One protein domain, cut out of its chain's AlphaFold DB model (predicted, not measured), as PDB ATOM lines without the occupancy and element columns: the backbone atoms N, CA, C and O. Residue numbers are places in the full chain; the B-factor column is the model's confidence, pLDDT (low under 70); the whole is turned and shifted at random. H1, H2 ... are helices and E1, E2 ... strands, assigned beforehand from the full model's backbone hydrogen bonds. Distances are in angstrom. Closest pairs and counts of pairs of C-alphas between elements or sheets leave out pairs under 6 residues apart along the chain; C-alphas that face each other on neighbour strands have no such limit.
ATOM      1  N   PRO A 383     -34.714  54.763 -44.185       90.19
ATOM      2  CA  PRO A 383     -33.699  54.537 -45.199       90.19
ATOM      3  C   PRO A 383     -34.039  53.286 -46.014       90.19
ATOM      4  O   PRO A 383     -34.643  52.330 -45.522       90.19
ATOM      5  N   HIS A 384     -33.628  53.293 -47.276       91.81
ATOM      6  CA  HIS A 384     -33.694  52.147 -48.174       91.81
ATOM      7  C   HIS A 384     -32.271  51.679 -48.480       91.81
ATOM      8  O   HIS A 384     -31.340  52.476 -48.394       91.81
ATOM      9  N   LEU A 385     -32.114  50.402 -48.820       93.00
ATOM     10  CA  LEU A 385     -30.825  49.870 -49.262       93.00
ATOM     11  C   LEU A 385     -30.489  50.439 -50.640       93.00
ATOM     12  O   LEU A 385     -31.363  50.453 -51.517       93.00
ATOM     13  N   GLN A 386     -29.247  50.876 -50.815       92.94
ATOM     14  CA  GLN A 386     -28.734  51.495 -52.040       92.94
ATOM     15  C   GLN A 386     -27.919  50.507 -52.886       92.94
ATOM     16  O   GLN A 386     -28.059  50.460 -54.103       92.94
ATOM     17  N   SER A 387     -27.101  49.684 -52.236       93.62
ATOM     18  CA  SER A 387     -26.117  48.780 -52.846       93.62
ATOM     19  C   SER A 387     -26.663  47.383 -53.164       93.62
ATOM     20  O   SER A 387     -26.078  46.634 -53.956       93.62
ATOM     21  N   ARG A 388     -27.766  46.982 -52.516       92.25
ATOM     22  CA  ARG A 388     -28.302  45.615 -52.563       92.25
ATOM     23  C   ARG A 388     -29.821  45.582 -52.624       92.25
ATOM     24  O   ARG A 388     -30.529  46.453 -52.126       92.25
ATOM     25  N   SER A 389     -30.331  44.485 -53.179       94.19
ATOM     26  CA  SER A 389     -31.751  44.160 -53.113       94.19
ATOM     27  C   SER A 389     -32.174  43.887 -51.669       94.19
ATOM     28  O   SER A 389     -31.523  43.124 -50.955       94.19
ATOM     29  N   ILE A 390     -33.333  44.414 -51.266       94.31
ATOM     30  CA  ILE A 390     -33.950  44.114 -49.964       94.31
ATOM     31  C   ILE A 390     -34.165  42.614 -49.738       94.31
ATOM     32  O   ILE A 390     -34.142  42.148 -48.602       94.31
ATOM     33  N   TRP A 391     -34.299  41.827 -50.809       92.81
ATOM     34  CA  TRP A 391     -34.399  40.374 -50.713       92.81
ATOM     35  C   TRP A 391     -33.147  39.717 -50.127       92.81
ATOM     36  O   TRP A 391     -33.284  38.694 -49.464       92.81
ATOM     37  N   ALA A 392     -31.959  40.314 -50.283       94.06
ATOM     38  CA  ALA A 392     -30.738  39.810 -49.655       94.06
ATOM     39  C   ALA A 392     -30.865  39.826 -48.122       94.06
ATOM     40  O   ALA A 392     -30.674  38.798 -47.476       94.06
ATOM     41  N   VAL A 393     -31.302  40.956 -47.551       93.12
ATOM     42  CA  VAL A 393     -31.599  41.066 -46.113       93.12
ATOM     43  C   VAL A 393     -32.708  40.103 -45.715       93.12
ATOM     44  O   VAL A 393     -32.569  39.364 -44.749       93.12
ATOM     45  N   LEU A 394     -33.820  40.083 -46.452       90.62
ATOM     46  CA  LEU A 394     -34.963  39.244 -46.090       90.62
ATOM     47  C   LEU A 394     -34.611  37.752 -46.108       90.62
ATOM     48  O   LEU A 394     -35.153  36.999 -45.299       90.62
ATOM     49  N   ASN A 395     -33.723  37.311 -46.994       89.00
ATOM     50  CA  ASN A 395     -33.244  35.932 -47.033       89.00
ATOM     51  C   ASN A 395     -32.328  35.628 -45.843       89.00
ATOM     52  O   ASN A 395     -32.555  34.620 -45.180       89.00
ATOM     53  N   LEU A 396     -31.395  36.526 -45.502       90.75
ATOM     54  CA  LEU A 396     -30.556  36.397 -44.302       90.75
ATOM     55  C   LEU A 396     -31.399  36.340 -43.025       90.75
ATOM     56  O   LEU A 396     -31.245  35.420 -42.230       90.75
ATOM     57  N   LEU A 397     -32.367  37.248 -42.875       87.25
ATOM     58  CA  LEU A 397     -33.316  37.218 -41.761       87.25
ATOM     59  C   LEU A 397     -34.100  35.903 -41.732       87.25
ATOM     60  O   LEU A 397     -34.340  35.367 -40.658       87.25
ATOM     61  N   SER A 398     -34.478  35.360 -42.897       82.12
ATOM     62  CA  SER A 398     -35.164  34.061 -42.954       82.12
ATOM     63  C   SER A 398     -34.279  32.927 -42.466       82.12
ATOM     64  O   SER A 398     -34.796  32.034 -41.817       82.12
ATOM     65  N   ALA A 399     -32.986  32.945 -42.791       82.19
ATOM     66  CA  ALA A 399     -32.041  31.923 -42.361       82.19
ATOM     67  C   ALA A 399     -31.774  32.017 -40.851       82.19
ATOM     68  O   ALA A 399     -31.878  31.015 -40.151       82.19
ATOM     69  N   ILE A 400     -31.533  33.230 -40.342       84.38
ATOM     70  CA  ILE A 400     -31.274  33.476 -38.916       84.38
ATOM     71  C   ILE A 400     -32.480  33.085 -38.050       84.38
ATOM     72  O   ILE A 400     -32.320  32.619 -36.934       84.38
ATOM     73  N   MET A 401     -33.705  33.218 -38.558       73.62
ATOM     74  CA  MET A 401     -34.917  32.795 -37.842       73.62
ATOM     75  C   MET A 401     -34.949  31.309 -37.468       73.62
ATOM     76  O   MET A 401     -35.732  30.940 -36.596       73.62
ATOM     77  N   TRP A 402     -34.158  30.474 -38.141       74.19
ATOM     78  CA  TRP A 402     -34.090  29.035 -37.896       74.19
ATOM     79  C   TRP A 402     -32.863  28.628 -37.080       74.19
ATOM     80  O   TRP A 402     -32.572  27.438 -36.988       74.19
ATOM     81  N   THR A 403     -32.127  29.577 -36.496       76.12
ATOM     82  CA  THR A 403     -31.031  29.231 -35.586       76.12
ATOM     83  C   THR A 403     -31.582  28.490 -34.364       76.12
ATOM     84  O   THR A 403     -32.570  28.945 -33.783       76.12
ATOM     85  N   PRO A 404     -30.954  27.379 -33.952       69.44
ATOM     86  CA  PRO A 404     -31.502  26.475 -32.942       69.44
ATOM     87  C   PRO A 404     -31.390  27.007 -31.513       69.44
ATOM     88  O   PRO A 404     -32.012  26.439 -30.625       69.44
ATOM     89  N   THR A 405     -30.622  28.075 -31.283       76.69
ATOM     90  CA  THR A 405     -30.501  28.709 -29.969       76.69
ATOM     91  C   THR A 405     -30.553  30.223 -30.073       76.69
ATOM     92  O   THR A 405     -30.271  30.816 -31.124       76.69
ATOM     93  N   GLN A 406     -30.895  30.872 -28.960       72.12
ATOM     94  CA  GLN A 406     -30.871  32.331 -28.878       72.12
ATOM     95  C   GLN A 406     -29.446  32.891 -29.047       72.12
ATOM     96  O   GLN A 406     -29.265  33.922 -29.694       72.12
ATOM     97  N   SER A 407     -28.426  32.203 -28.534       76.56
ATOM     98  CA  SER A 407     -27.023  32.600 -28.708       76.56
ATOM     99  C   SER A 407     -26.603  32.565 -30.177       76.56
ATOM    100  O   SER A 407     -26.008  33.521 -30.676       76.56
ATOM    101  N   MET A 408     -26.992  31.518 -30.915       79.69
ATOM    102  CA  MET A 408     -26.745  31.446 -32.358       79.69
ATOM    103  C   MET A 408     -27.495  32.535 -33.125       79.69
ATOM    104  O   MET A 408     -26.934  33.108 -34.057       79.69
ATOM    105  N   PHE A 409     -28.727  32.864 -32.718       83.31
ATOM    106  CA  PHE A 409     -29.455  34.002 -33.280       83.31
ATOM    107  C   PHE A 409     -28.661  35.300 -33.106       83.31
ATOM    108  O   PHE A 409     -28.490  36.039 -34.075       83.31
ATOM    109  N   HIS A 410     -28.158  35.572 -31.899       79.88
ATOM    110  CA  HIS A 410     -27.401  36.791 -31.596       79.88
ATOM    111  C   HIS A 410     -26.120  36.889 -32.412       79.88
ATOM    112  O   HIS A 410     -25.895  37.917 -33.050       79.88
ATOM    113  N   LEU A 411     -25.327  35.816 -32.447       83.25
ATOM    114  CA  LEU A 411     -24.086  35.757 -33.222       83.25
ATOM    115  C   LEU A 411     -24.356  35.966 -34.716       83.25
ATOM    116  O   LEU A 411     -23.737  36.820 -35.351       83.25
ATOM    117  N   ALA A 412     -25.333  35.244 -35.271       88.56
ATOM    118  CA  ALA A 412     -25.672  35.346 -36.685       88.56
ATOM    119  C   ALA A 412     -26.265  36.720 -37.036       88.56
ATOM    120  O   ALA A 412     -25.923  37.291 -38.072       88.56
ATOM    121  N   MET A 413     -27.116  37.282 -36.172       90.44
ATOM    122  CA  MET A 413     -27.659  38.630 -36.351       90.44
ATOM    123  C   MET A 413     -26.552  39.679 -36.282       90.44
ATOM    124  O   MET A 413     -26.517  40.558 -37.138       90.44
ATOM    125  N   SER A 414     -25.624  39.574 -35.326       87.62
ATOM    126  CA  SER A 414     -24.490  40.496 -35.212       87.62
ATOM    127  C   SER A 414     -23.623  40.457 -36.467       87.62
ATOM    128  O   SER A 414     -23.407  41.496 -37.086       87.62
ATOM    129  N   ALA A 415     -23.246  39.259 -36.926       91.56
ATOM    130  CA  ALA A 415     -22.474  39.080 -38.153       91.56
ATOM    131  C   ALA A 415     -23.200  39.634 -39.394       91.56
ATOM    132  O   ALA A 415     -22.586  40.256 -40.262       91.56
ATOM    133  N   VAL A 416     -24.523  39.451 -39.485       93.00
ATOM    134  CA  VAL A 416     -25.325  40.033 -40.570       93.00
ATOM    135  C   VAL A 416     -25.360  41.554 -40.483       93.00
ATOM    136  O   VAL A 416     -25.193  42.212 -41.512       93.00
ATOM    137  N   MET A 417     -25.528  42.128 -39.292       94.00
ATOM    138  CA  MET A 417     -25.520  43.577 -39.120       94.00
ATOM    139  C   MET A 417     -24.152  44.183 -39.451       94.00
ATOM    140  O   MET A 417     -24.108  45.182 -40.167       94.00
ATOM    141  N   ASP A 418     -23.054  43.552 -39.031       92.56
ATOM    142  CA  ASP A 418     -21.693  43.976 -39.380       92.56
ATOM    143  C   ASP A 418     -21.439  43.885 -40.882       92.56
ATOM    144  O   ASP A 418     -20.859  44.796 -41.476       92.56
ATOM    145  N   ARG A 419     -21.934  42.831 -41.540       95.50
ATOM    146  CA  ARG A 419     -21.844  42.707 -42.997       95.50
ATOM    147  C   ARG A 419     -22.610  43.822 -43.708       95.50
ATOM    148  O   ARG A 419     -22.082  44.411 -44.649       95.50
ATOM    149  N   ILE A 420     -23.830  44.130 -43.272       95.00
ATOM    150  CA  ILE A 420     -24.629  45.229 -43.836       95.00
ATOM    151  C   ILE A 420     -23.908  46.571 -43.624       95.00
ATOM    152  O   ILE A 420     -23.822  47.388 -44.538       95.00
ATOM    153  N   GLU A 421     -23.352  46.796 -42.437       95.50
ATOM    154  CA  GLU A 421     -22.741  48.070 -42.066       95.50
ATOM    155  C   GLU A 421     -21.368  48.302 -42.709       95.50
ATOM    156  O   GLU A 421     -21.107  49.389 -43.226       95.50
ATOM    157  N   ARG A 422     -20.490  47.293 -42.681       95.50
ATOM    158  CA  ARG A 422     -19.082  47.411 -43.089       95.50
ATOM    159  C   ARG A 422     -18.852  46.971 -44.529       95.50
ATOM    160  O   ARG A 422     -18.152  47.657 -45.263       95.50
ATOM    161  N   VAL A 423     -19.462  45.860 -44.947       96.19
ATOM    162  CA  VAL A 423     -19.240  45.286 -46.288       96.19
ATOM    163  C   VAL A 423     -20.175  45.909 -47.317       96.19
ATOM    164  O   VAL A 423     -19.742  46.247 -48.413       96.19
ATOM    165  N   TRP A 424     -21.462  46.071 -46.996       96.94
ATOM    166  CA  TRP A 424     -22.409  46.730 -47.909       96.94
ATOM    167  C   TRP A 424     -22.395  48.253 -47.768       96.94
ATOM    168  O   TRP A 424     -22.978  48.941 -48.599       96.94
ATOM    169  N   GLN A 425     -21.720  48.773 -46.736       96.75
ATOM    170  CA  GLN A 425     -21.615  50.203 -46.432       96.75
ATOM    171  C   GLN A 425     -22.982  50.879 -46.184       96.75
ATOM    172  O   GLN A 425     -23.143  52.089 -46.325       96.75
ATOM    173  N   GLU A 426     -23.979  50.114 -45.726       96.38
ATOM    174  CA  GLU A 426     -25.367  50.552 -45.515       96.38
ATOM    175  C   GLU A 426     -25.609  51.050 -44.074       96.38
ATOM    176  O   GLU A 426     -26.597  50.691 -43.425       96.38
ATOM    177  N   ARG A 427     -24.706  51.884 -43.536       95.75
ATOM    178  CA  ARG A 427     -24.704  52.276 -42.105       95.75
ATOM    179  C   ARG A 427     -26.029  52.883 -41.632       95.75
ATOM    180  O   ARG A 427     -26.549  52.517 -40.579       95.75
ATOM    181  N   LYS A 428     -26.620  53.780 -42.435       94.19
ATOM    182  CA  LYS A 428     -27.909  54.429 -42.118       94.19
ATOM    183  C   LYS A 428     -29.048  53.415 -42.033       94.19
ATOM    184  O   LYS A 428     -29.882  53.499 -41.133       94.19
ATOM    185  N   TRP A 429     -29.077  52.455 -42.956       94.94
ATOM    186  CA  TRP A 429     -30.084  51.400 -42.960       94.94
ATOM    187  C   TRP A 429     -29.908  50.465 -41.762       94.94
ATOM    188  O   TRP A 429     -30.886  50.173 -41.075       94.94
ATOM    189  N   ALA A 430     -28.671  50.061 -41.459       94.69
ATOM    190  CA  ALA A 430     -28.359  49.215 -40.310       94.69
ATOM    191  C   ALA A 430     -28.779  49.864 -38.981       94.69
ATOM    192  O   ALA A 430     -29.450  49.225 -38.169       94.69
ATOM    193  N   ALA A 431     -28.466  51.149 -38.789       92.00
ATOM    194  CA  ALA A 431     -28.876  51.914 -37.611       92.00
ATOM    195  C   ALA A 431     -30.408  52.007 -37.480       92.00
ATOM    196  O   ALA A 431     -30.967  51.802 -36.397       92.00
ATOM    197  N   TYR A 432     -31.112  52.250 -38.591       92.00
ATOM    198  CA  TYR A 432     -32.574  52.223 -38.612       92.00
ATOM    199  C   TYR A 432     -33.127  50.842 -38.241       92.00
ATOM    200  O   TYR A 432     -34.024  50.747 -37.405       92.00
ATOM    201  N   PHE A 433     -32.586  49.772 -38.826       91.75
ATOM    202  CA  PHE A 433     -33.050  48.415 -38.557       91.75
ATOM    203  C   PHE A 433     -32.867  48.041 -37.085       91.75
ATOM    204  O   PHE A 433     -33.824  47.582 -36.460       91.75
ATOM    205  N   ARG A 434     -31.683  48.324 -36.516       90.00
ATOM    206  CA  ARG A 434     -31.403  48.154 -35.084       90.00
ATOM    207  C   ARG A 434     -32.429  48.918 -34.255       90.00
ATOM    208  O   ARG A 434     -33.207  48.293 -33.559       90.00
ATOM    209  N   SER A 435     -32.528  50.237 -34.419       84.88
ATOM    210  CA  SER A 435     -33.408  51.076 -33.584       84.88
ATOM    211  C   SER A 435     -34.904  50.735 -33.653       84.88
ATOM    212  O   SER A 435     -35.636  51.008 -32.701       84.88
ATOM    213  N   ARG A 436     -35.388  50.182 -34.775       84.62
ATOM    214  CA  ARG A 436     -36.819  49.890 -34.974       84.62
ATOM    215  C   ARG A 436     -37.213  48.447 -34.691       84.62
ATOM    216  O   ARG A 436     -38.361  48.215 -34.309       84.62
ATOM    217  N   TYR A 437     -36.319  47.494 -34.930       85.56
ATOM    218  CA  TYR A 437     -36.667  46.072 -34.928       85.56
ATOM    219  C   TYR A 437     -35.868  45.241 -33.933       85.56
ATOM    220  O   TYR A 437     -36.322  44.147 -33.592       85.56
ATOM    221  N   LEU A 438     -34.734  45.747 -33.452       83.81
ATOM    222  CA  LEU A 438     -33.905  45.059 -32.478       83.81
ATOM    223  C   LEU A 438     -33.853  45.866 -31.174       83.81
ATOM    224  O   LEU A 438     -33.616  47.068 -31.167       83.81
ATOM    225  N   SER A 439     -34.042  45.198 -30.050       70.56
ATOM    226  CA  SER A 439     -33.710  45.743 -28.738       70.56
ATOM    227  C   SER A 439     -32.354  45.201 -28.340       70.56
ATOM    228  O   SER A 439     -32.143  43.989 -28.444       70.56
ATOM    229  N   SER A 440     -31.454  46.070 -27.874       64.50
ATOM    230  CA  SER A 440     -30.307  45.579 -27.124       64.50
ATOM    231  C   SER A 440     -30.814  45.113 -25.761       64.50
ATOM    232  O   SER A 440     -31.462  45.857 -25.022       64.50
ATOM    233  N   LEU A 441     -30.594  43.843 -25.455       63.22
ATOM    234  CA  LEU A 441     -30.696  43.356 -24.091       63.22
ATOM    235  C   LEU A 441     -29.320  43.522 -23.456       63.22
ATOM    236  O   LEU A 441     -28.326  43.069 -24.024       63.22
ATOM    237  N   ARG A 442     -29.274  44.150 -22.279       59.94
ATOM    238  CA  ARG A 442     -28.116  44.020 -21.395       59.94
ATOM    239  C   ARG A 442     -28.087  42.576 -20.912       59.94
ATOM    240  O   ARG A 442     -29.026  42.137 -20.250       59.94
ATOM    241  N   GLN A 443     -27.063  41.825 -21.302       58.62
ATOM    242  CA  GLN A 443     -26.793  40.539 -20.675       58.62
ATOM    243  C   GLN A 443     -26.210  40.756 -19.282       58.62
ATOM    244  O   GLN A 443     -25.566  41.766 -19.014       58.62
ATOM    245  N   SER A 444     -26.467  39.804 -18.389       56.50
ATOM    246  CA  SER A 444     -25.795  39.775 -17.096       56.50
ATOM    247  C   SER A 444     -24.326  39.429 -17.322       56.50
ATOM    248  O   SER A 444     -24.022  38.321 -17.774       56.50
ATOM    249  N   ALA A 445     -23.430  40.357 -16.983       61.78
ATOM    250  CA  ALA A 445     -21.988  40.128 -16.993       61.78
ATOM    251  C   ALA A 445     -21.610  38.887 -16.164       61.78
ATOM    252  O   ALA A 445     -20.712  38.146 -16.545       61.78
ATOM    253  N   ALA A 446     -22.363  38.595 -15.098       63.50
ATOM    254  CA  ALA A 446     -22.145  37.426 -14.248       63.50
ATOM    255  C   ALA A 446     -22.425  36.081 -14.946       63.50
ATOM    256  O   ALA A 446     -21.841  35.074 -14.571       63.50
ATOM    257  N   VAL A 447     -23.314  36.045 -15.948       58.59
ATOM    258  CA  VAL A 447     -23.677  34.797 -16.653       58.59
ATOM    259  C   VAL A 447     -22.800  34.573 -17.884       58.59
ATOM    260  O   VAL A 447     -22.494  33.435 -18.221       58.59
ATOM    261  N   TYR A 448     -22.408  35.654 -18.562       59.47
ATOM    262  CA  TYR A 448     -21.743  35.570 -19.865       59.47
ATOM    263  C   TYR A 448     -20.295  36.075 -19.864       59.47
ATOM    264  O   TYR A 448     -19.622  35.935 -20.878       59.47
ATOM    265  N   GLY A 449     -19.804  36.656 -18.763       59.91
ATOM    266  CA  GLY A 449     -18.432  37.165 -18.652       59.91
ATOM    267  C   GLY A 449     -18.132  38.388 -19.527       59.91
ATOM    268  O   GLY A 449     -16.967  38.714 -19.731       59.91
ATOM    269  N   VAL A 450     -19.156  39.058 -20.069       58.34
ATOM    270  CA  VAL A 450     -19.007  40.240 -20.935       58.34
ATOM    271  C   VAL A 450     -19.866  41.378 -20.388       58.34
ATOM    272  O   VAL A 450     -21.087  41.240 -20.305       58.34
ATOM    273  N   GLU A 451     -19.243  42.503 -20.024       51.22
ATOM    274  CA  GLU A 451     -19.931  43.661 -19.424       51.22
ATOM    275  C   GLU A 451     -20.938  44.330 -20.377       51.22
ATOM    276  O   GLU A 451     -21.964  44.843 -19.932       51.22
ATOM    277  N   GLU A 452     -20.711  44.255 -21.696       47.66
ATOM    278  CA  GLU A 452     -21.600  44.823 -22.718       47.66
ATOM    279  C   GLU A 452     -21.666  43.966 -23.999       47.66
ATOM    280  O   GLU A 452     -21.345  44.411 -25.101       47.66
ATOM    281  N   ALA A 453     -22.129  42.717 -23.904       46.84
ATOM    282  CA  ALA A 453     -22.546  41.999 -25.111       46.84
ATOM    283  C   ALA A 453     -23.910  42.534 -25.589       46.84
ATOM    284  O   ALA A 453     -24.958  42.257 -24.998       46.84
ATOM    285  N   GLY A 454     -23.908  43.315 -26.674       46.59
ATOM    286  CA  GLY A 454     -25.121  43.806 -27.327       46.59
ATOM    287  C   GLY A 454     -25.943  42.654 -27.905       46.59
ATOM    288  O   GLY A 454     -25.717  42.216 -29.028       46.59
ATOM    289  N   CYS A 455     -26.910  42.161 -27.140       51.75
ATOM    290  CA  CYS A 455     -27.739  41.037 -27.557       51.75
ATOM    291  C   CYS A 455     -28.982  41.531 -28.278       51.75
ATOM    292  O   CYS A 455     -29.739  42.336 -27.741       51.75
ATOM    293  N   TRP A 456     -29.217  41.038 -29.488       53.25
ATOM    294  CA  TRP A 456     -30.342  41.431 -30.323       53.25
ATOM    295  C   TRP A 456     -31.594  40.623 -29.972       53.25
ATOM    296  O   TRP A 456     -31.741  39.475 -30.375       53.25
ATOM    297  N   ALA A 457     -32.555  41.201 -29.260       54.53
ATOM    298  CA  ALA A 457     -33.902  40.629 -29.202       54.53
ATOM    299  C   ALA A 457     -34.805  41.321 -30.232       54.53
ATOM    300  O   ALA A 457     -34.724  42.538 -30.372       54.53
ATOM    301  N   PRO A 458     -35.709  40.615 -30.934       52.34
ATOM    302  CA  PRO A 458     -36.811  41.281 -31.625       52.34
ATOM    303  C   PRO A 458     -37.567  42.145 -30.605       52.34
ATOM    304  O   PRO A 458     -37.952  41.603 -29.569       52.34
ATOM    305  N   ASP A 459     -37.747  43.448 -30.866       43.66
ATOM    306  CA  ASP A 459     -38.162  44.426 -29.841       43.66
ATOM    307  C   ASP A 459     -39.350  43.938 -28.984       43.66
ATOM    308  O   ASP A 459     -40.502  43.890 -29.430       43.66
ATOM    309  N   SER A 460     -39.047  43.558 -27.739       43.41
ATOM    310  CA  SER A 460     -40.012  43.277 -26.681       43.41
ATOM    311  C   SER A 460     -39.727  44.202 -25.503       43.41
ATOM    312  O   SER A 460     -39.153  43.782 -24.501       43.41
ATOM    313  N   ARG A 461     -40.130  45.470 -25.609       38.47
ATOM    314  CA  ARG A 461     -40.181  46.459 -24.508       38.47
ATOM    315  C   ARG A 461     -41.081  46.074 -23.309       38.47
ATOM    316  O   ARG A 461     -41.669  46.934 -22.669       38.47
ATOM    317  N   THR A 462     -41.211  44.793 -22.980       33.88
ATOM    318  CA  THR A 462     -41.954  44.300 -21.813       33.88
ATOM    319  C   THR A 462     -41.121  43.231 -21.105       33.88
ATOM    320  O   THR A 462     -40.851  42.182 -21.690       33.88
ATOM    321  N   HIS A 463     -40.706  43.548 -19.878       34.22
ATOM    322  CA  HIS A 463     -39.830  42.793 -18.977       34.22
ATOM    323  C   HIS A 463     -40.207  41.312 -18.768       34.22
ATOM    324  O   HIS A 463     -41.383  40.994 -18.606       34.22
TER     325      HIS A 463
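AT A GLANCE: This is residues 383 to 463 of the 565 residues of the protein "HERC1 protein" of Symbiodinium natans (UniProt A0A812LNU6). Three helices fold back and forth as two successive helical hairpins that share the long H2, and a small two-stranded sheet packs through E2 on residues 406 to 414 of H2. The short H4, joined to E1 and E2 by links of 2 and 5 residues, is apart from H1, H2 and H3 and lies at one end of the longest axis, its centre the farthest of the elements from the mean of the C-alphas, at 20.3 A. The printed part has 81 residues, with H1, H2, H3, E1, H4 and E2 along the chain; the sheet's order is E1 - E2, antiparallel, and the class is mostly helix. The whole is compact, with a radius of gyration of the C-alphas of 13.3 A, and elongated, spanning 41 by 25 by 25 A.

HOW THE PARTS SIT: H1, residues 390 to 400, forms a helical hairpin with H2, residues 406 to 423. They touch, with the closest C-alphas those of Ile 400 and Phe 409, 5.9 A apart, and run opposite ways at a shallow tilt of 25 degrees; here H2 touches with residues 409 to 416 alone. H2 and H3, residues 427 to 437, form the second helical hairpin. They touch, closest at the C-alphas of Glu 421 and Arg 427, 4.6 A apart, and run opposite ways at a shallow tilt of 28 degrees; here H2 touches with residues 417 to 421 alone. H1 and H3 are apart. E1, residues 438 to 442, follows H3 with no residue between, and is the antiparallel neighbour of E2, residues 454 to 458, with 134 degrees between their directions. N 439 and O 457 are 2.8 A apart and N 441 and O 455 2.9 A, both within hydrogen-bond range. The closest C-alphas of H2 and E2 are those of His 410 and Trp 456, 5.6 A apart. H4, residues 445 to 448, touches no helix. In H1, H2 and H3 every O i to N i+4 pair is within hydrogen-bond range; H4 is too short for such a pair.

IN THESE COORDINATES: H1 begins at C-alpha 390, (-33.950, 44.114, -49.964), and is 15.6 A long. H2 is 24.6 A and ends at C-alpha 423, (-19.240, 45.286, -46.288). H3 is 15.3 A, E1 12.5 A and H4 5.4 A. E2, 12.7 A, ends at C-alpha 458, (-36.811, 41.281, -31.625).

THE WHOLE: The two C-alphas farthest apart are those of Gln 386 and Ala 446, at 40.9 A. The printed part has no cut, and each link between named elements is tight. The mean pLDDT of the printed part is 77.7; residue 404 and residues 440 to 463 are under 70.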